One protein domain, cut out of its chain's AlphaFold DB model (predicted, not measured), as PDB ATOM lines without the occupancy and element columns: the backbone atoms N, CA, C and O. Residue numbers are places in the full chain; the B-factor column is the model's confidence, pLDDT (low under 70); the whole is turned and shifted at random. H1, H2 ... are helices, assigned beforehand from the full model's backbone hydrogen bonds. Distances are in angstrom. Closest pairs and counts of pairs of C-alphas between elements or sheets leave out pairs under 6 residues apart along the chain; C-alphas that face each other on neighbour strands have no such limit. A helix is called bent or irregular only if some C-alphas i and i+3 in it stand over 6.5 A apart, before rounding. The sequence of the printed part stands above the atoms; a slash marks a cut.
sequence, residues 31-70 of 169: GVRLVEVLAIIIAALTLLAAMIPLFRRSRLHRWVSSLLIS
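This is residues 31 to 70 of the 169 residues of an uncharacterized protein of Tuber aestivum (summer truffle) (UniProt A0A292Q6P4). An open L of two helices: the long helix H1 makes the long arm, and the short helix H2 turns off from its end as the short arm, with a corner at residues 57 and 58. Nothing packs in the angle between the arms, and the L lies nearly flat. The printed part has 40 residues with two named helices, H1 then H2, and no named strand; the class is all helix. It is extended, with a radius of gyration of the C-alphas of 16.1 A, and the C-alphas span 50 by 22 by 5 A.

Start with H1, residues 31 to 56, and go on past its last residue, Arg 56, through Arg 57 and Ser 58, a tight link, into H2, residues 59 to 68. H1 and H2 meet only through their link. Residues 31 to 70 stand free: you will find no C-alpha 8 or more residues along the chain within 10 A of another. Look along the backbone for O i to N i+4 pairs: 20 of 22 are within hydrogen-bond range in H1 and 5 of 6 in H2.

Find C-alpha 31 at (27.764, -33.328, 47.688); from there H1 runs 38.2 A to C-alpha 56 at (47.399, -9.207, 25.574). Near its end H1 is irregular, but only just: the C-alphas of Ala 50 and Pro 53 are 6.7 A apart. H2, ten residues, ends at C-alpha 68, at (63.531, -20.991, 20.519).

The two C-alphas farthest apart are those of Gly 31 and Ser 70, at 50.8 A. The printed part has no cut. In the B-factor column the mean pLDDT of the printed part is 75.7; look for values under 70 at residue 31 and residues 55 to 70. The mean is 87 for H1 and 55 for H2.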
ATOM      1  N   GLY A  31      28.132 -34.746  47.779       65.81
ATOM      2  CA  GLY A  31      27.764 -33.328  47.688       65.81
ATOM      3  C   GLY A  31      28.919 -32.386  48.048       65.81
ATOM      4  O   GLY A  31      29.136 -31.381  47.374       65.81
ATOM      5  N   VAL A  32      29.710 -32.742  49.068       70.31
ATOM      6  CA  VAL A  32      30.903 -31.977  49.476       70.31
ATOM      7  C   VAL A  32      31.965 -32.017  48.372       70.31
ATOM      8  O   VAL A  32      32.539 -30.984  48.029       70.31
ATOM      9  N   ARG A  33      32.151 -33.182  47.740       77.06
ATOM     10  CA  ARG A  33      33.085 -33.366  46.619       77.06
ATOM     11  C   ARG A  33      32.658 -32.587  45.374       77.06
ATOM     12  O   ARG A  33      33.509 -32.022  44.696       77.06
ATOM     13  N   LEU A  34      31.357 -32.503  45.082       86.44
ATOM     14  CA  LEU A  34      30.848 -31.709  43.960       86.44
ATOM     15  C   LEU A  34      31.097 -30.208  44.165       86.44
ATOM     16  O   LEU A  34      31.514 -29.523  43.231       86.44
ATOM     17  N   VAL A  35      30.868 -29.703  45.380       85.62
ATOM     18  CA  VAL A  35      31.124 -28.296  45.726       85.62
ATOM     19  C   VAL A  35      32.611 -27.967  45.604       85.62
ATOM     20  O   VAL A  35      32.958 -26.929  45.046       85.62
ATOM     21  N   GLU A  36      33.490 -28.860  46.059       90.19
ATOM     22  CA  GLU A  36      34.939 -28.691  45.932       90.19
ATOM     23  C   GLU A  36      35.389 -28.687  44.463       90.19
ATOM     24  O   GLU A  36      36.107 -27.784  44.034       90.19
ATOM     25  N   VAL A  37      34.900 -29.632  43.654       89.69
ATOM     26  CA  VAL A  37      35.185 -29.676  42.211       89.69
ATOM     27  C   VAL A  37      34.689 -28.408  41.515       89.69
ATOM     28  O   VAL A  37      35.417 -27.821  40.712       89.69
ATOM     29  N   LEU A  38      33.484 -27.941  41.840       93.94
ATOM     30  CA  LEU A  38      32.936 -26.714  41.267       93.94
ATOM     31  C   LEU A  38      33.764 -25.487  41.675       93.94
ATOM     32  O   LEU A  38      34.051 -24.639  40.830       93.94
ATOM     33  N   ALA A  39      34.203 -25.415  42.934       94.12
ATOM     34  CA  ALA A  39      35.076 -24.352  43.418       94.12
ATOM     35  C   ALA A  39      36.423 -24.343  42.677       94.12
ATOM     36  O   ALA A  39      36.880 -23.275  42.268       94.12
ATOM     37  N   ILE A  40      37.020 -25.514  42.429       95.12
ATOM     38  CA  ILE A  40      38.256 -25.648  41.643       95.12
ATOM     39  C   ILE A  40      38.042 -25.166  40.205       95.12
ATOM     40  O   ILE A  40      38.858 -24.400  39.689       95.12
ATOM     41  N   ILE A  41      36.943 -25.570  39.560       96.19
ATOM     42  CA  ILE A  41      36.622 -25.149  38.188       96.19
ATOM     43  C   ILE A  41      36.456 -23.628  38.123       96.19
ATOM     44  O   ILE A  41      37.056 -22.977  37.265       96.19
ATOM     45  N   ILE A  42      35.689 -23.043  39.048       96.56
ATOM     46  CA  ILE A  42      35.484 -21.592  39.117       96.56
ATOM     47  C   ILE A  42      36.814 -20.874  39.363       96.56
ATOM     48  O   ILE A  42      37.108 -19.890  38.682       96.56
ATOM     49  N   ALA A  43      37.646 -21.368  40.282       97.25
ATOM     50  CA  ALA A  43      38.957 -20.790  40.566       97.25
ATOM     51  C   ALA A  43      39.876 -20.832  39.334       97.25
ATOM     52  O   ALA A  43      40.486 -19.817  38.991       97.25
ATOM     53  N   ALA A  44      39.926 -21.961  38.623       96.69
ATOM     54  CA  ALA A  44      40.725 -22.117  37.409       96.69
ATOM     55  C   ALA A  44      40.254 -21.182  36.282       96.69
ATOM     56  O   ALA A  44      41.075 -20.520  35.646       96.69
ATOM     57  N   LEU A  45      38.938 -21.073  36.066       96.38
ATOM     58  CA  LEU A  45      38.361 -20.155  35.079       96.38
ATOM     59  C   LEU A  45      38.624 -18.690  35.438       96.38
ATOM     60  O   LEU A  45      38.967 -17.892  34.566       96.38
ATOM     61  N   THR A  46      38.511 -18.344  36.720       96.44
ATOM     62  CA  THR A  46      38.786 -16.991  37.219       96.44
ATOM     63  C   THR A  46      40.257 -16.629  37.024       96.44
ATOM     64  O   THR A  46      40.567 -15.545  36.529       96.44
ATOM     65  N   LEU A  47      41.168 -17.552  37.342       95.81
ATOM     66  CA  LEU A  47      42.596 -17.377  37.103       95.81
ATOM     67  C   LEU A  47      42.883 -17.192  35.610       95.81
ATOM     68  O   LEU A  47      43.611 -16.271  35.239       95.81
ATOM     69  N   LEU A  48      42.280 -18.014  34.747       94.31
ATOM     70  CA  LEU A  48      42.437 -17.891  33.300       94.31
ATOM     71  C   LEU A  48      41.966 -16.516  32.814       94.31
ATOM     72  O   LEU A  48      42.715 -15.836  32.116       94.31
ATOM     73  N   ALA A  49      40.779 -16.075  33.235       93.19
ATOM     74  CA  ALA A  49      40.227 -14.770  32.883       93.19
ATOM     75  C   ALA A  49      41.128 -13.610  33.341       93.19
ATOM     76  O   ALA A  49      41.364 -12.674  32.576       93.19
ATOM     77  N   ALA A  50      41.697 -13.704  34.547       92.12
ATOM     78  CA  ALA A  50      42.667 -12.739  35.060       92.12
ATOM     79  C   ALA A  50      43.996 -12.751  34.279       92.12
ATOM     80  O   ALA A  50      44.658 -11.718  34.167       92.12
ATOM     81  N   MET A  51      44.380 -13.893  33.701       90.81
ATOM     82  CA  MET A  51      45.572 -14.019  32.859       90.81
ATOM     83  C   MET A  51      45.364 -13.513  31.421       90.81
ATOM     84  O   MET A  51      46.331 -13.078  30.799       90.81
ATOM     85  N   ILE A  52      44.139 -13.482  30.880       84.69
ATOM     86  CA  ILE A  52      43.842 -12.949  29.526       84.69
ATOM     87  C   ILE A  52      44.493 -11.572  29.248       84.69
ATOM     88  O   ILE A  52      45.145 -11.425  28.209       84.69
ATOM     89  N   PRO A  53      44.389 -10.548  30.122       81.25
ATOM     90  CA  PRO A  53      45.057  -9.263  29.891       81.25
ATOM     91  C   PRO A  53      46.593  -9.344  29.954       81.25
ATOM     92  O   PRO A  53      47.265  -8.538  29.304       81.25
ATOM     93  N   LEU A  54      47.162 -10.319  30.672       73.06
ATOM     94  CA  LEU A  54      48.607 -10.583  30.677       73.06
ATOM     95  C   LEU A  54      49.081 -11.187  29.352       73.06
ATOM     96  O   LEU A  54      50.172 -10.850  28.908       73.06
ATOM     97  N   PHE A  55      48.255 -11.994  28.679       65.81
ATOM     98  CA  PHE A  55      48.544 -12.463  27.318       65.81
ATOM     99  C   PHE A  55      48.416 -11.349  26.270       65.81
ATOM    100  O   PHE A  55      49.140 -11.358  25.277       65.81
ATOM    101  N   ARG A  56      47.536 -10.359  26.486       66.00
ATOM    102  CA  ARG A  56      47.399  -9.207  25.574       66.00
ATOM    103  C   ARG A  56      48.572  -8.226  25.643       66.00
ATOM    104  O   ARG A  56      48.866  -7.563  24.652       66.00
ATOM    105  N   ARG A  57      49.267  -8.123  26.779       60.91
ATOM    106  CA  ARG A  57      50.526  -7.368  26.887       60.91
ATOM    107  C   ARG A  57      51.680  -8.308  26.544       60.91
ATOM    108  O   ARG A  57      52.026  -9.139  27.366       60.91
ATOM    109  N   SER A  58      52.272  -8.135  25.361       54.88
ATOM    110  CA  SER A  58      53.367  -8.869  24.674       54.88
ATOM    111  C   SER A  58      54.539  -9.495  25.465       54.88
ATOM    112  O   SER A  58      55.455 -10.053  24.859       54.88
ATOM    113  N   ARG A  59      54.560  -9.470  26.800       57.12
ATOM    114  CA  ARG A  59      55.617 -10.056  27.625       57.12
ATOM    115  C   ARG A  59      55.793 -11.552  27.390       57.12
ATOM    116  O   ARG A  59      56.922 -12.003  27.496       57.12
ATOM    117  N   LEU A  60      54.760 -12.304  27.005       54.59
ATOM    118  CA  LEU A  60      54.885 -13.744  26.721       54.59
ATOM    119  C   LEU A  60      55.423 -14.074  25.324       54.59
ATOM    120  O   LEU A  60      55.956 -15.164  25.134       54.59
ATOM    121  N   HIS A  61      55.402 -13.129  24.380       55.81
ATOM    122  CA  HIS A  61      56.111 -13.321  23.112       55.81
ATOM    123  C   HIS A  61      57.629 -13.365  23.330       55.81
ATOM    124  O   HIS A  61      58.322 -14.144  22.683       55.81
ATOM    125  N   ARG A  62      58.142 -12.601  24.309       54.75
ATOM    126  CA  ARG A  62      59.571 -12.594  24.649       54.75
ATOM    127  C   ARG A  62      60.051 -13.942  25.193       54.75
ATOM    128  O   ARG A  62      61.153 -14.350  24.855       54.75
ATOM    129  N   TRP A  63      59.225 -14.638  25.979       53.12
ATOM    130  CA  TRP A  63      59.604 -15.918  26.594       53.12
ATOM    131  C   TRP A  63      59.660 -17.066  25.582       53.12
ATOM    132  O   TRP A  63      60.584 -17.877  25.625       53.12
ATOM    133  N   VAL A  64      58.724 -17.103  24.630       54.59
ATOM    134  CA  VAL A  64      58.726 -18.122  23.570       54.59
ATOM    135  C   VAL A  64      59.864 -17.868  22.575       54.59
ATOM    136  O   VAL A  64      60.539 -18.809  22.168       54.59
ATOM    137  N   SER A  65      60.172 -16.604  22.266       50.44
ATOM    138  CA  SER A  65      61.345 -16.270  21.450       50.44
ATOM    139  C   SER A  65      62.669 -16.589  22.155       50.44
ATOM    140  O   SER A  65      63.590 -17.061  21.499       50.44
ATOM    141  N   SER A  66      62.781 -16.413  23.478       54.41
ATOM    142  CA  SER A  66      64.019 -16.749  24.202       54.41
ATOM    143  C   SER A  66      64.270 -18.250  24.364       54.41
ATOM    144  O   SER A  66      65.416 -18.645  24.542       54.41
ATOM    145  N   LEU A  67      63.230 -19.089  24.297       56.09
ATOM    146  CA  LEU A  67      63.375 -20.550  24.367       56.09
ATOM    147  C   LEU A  67      63.660 -21.190  22.996       56.09
ATOM    148  O   LEU A  67      64.224 -22.278  22.945       56.09
ATOM    149  N   LEU A  68      63.301 -20.518  21.894       55.66
ATOM    150  CA  LEU A  68      63.531 -20.991  20.519       55.66
ATOM    151  C   LEU A  68      64.798 -20.420  19.863       55.66
ATOM    152  O   LEU A  68      65.260 -20.977  18.867       55.66
ATOM    153  N   ILE A  69      65.405 -19.364  20.417       52.81
ATOM    154  CA  ILE A  69      66.746 -18.911  20.014       52.81
ATOM    155  C   ILE A  69      67.774 -19.811  20.709       52.81
ATOM    156  O   ILE A  69      68.423 -19.470  21.694       52.81
ATOM    157  N   SER A  70      67.868 -21.023  20.174       47.59
ATOM    158  CA  SER A  70      69.004 -21.919  20.329       47.59
ATOM    159  C   SER A  70      70.320 -21.155  20.078       47.59
ATOM    160  O   SER A  70      70.422 -20.450  19.071       47.59
TER     161      SER A  70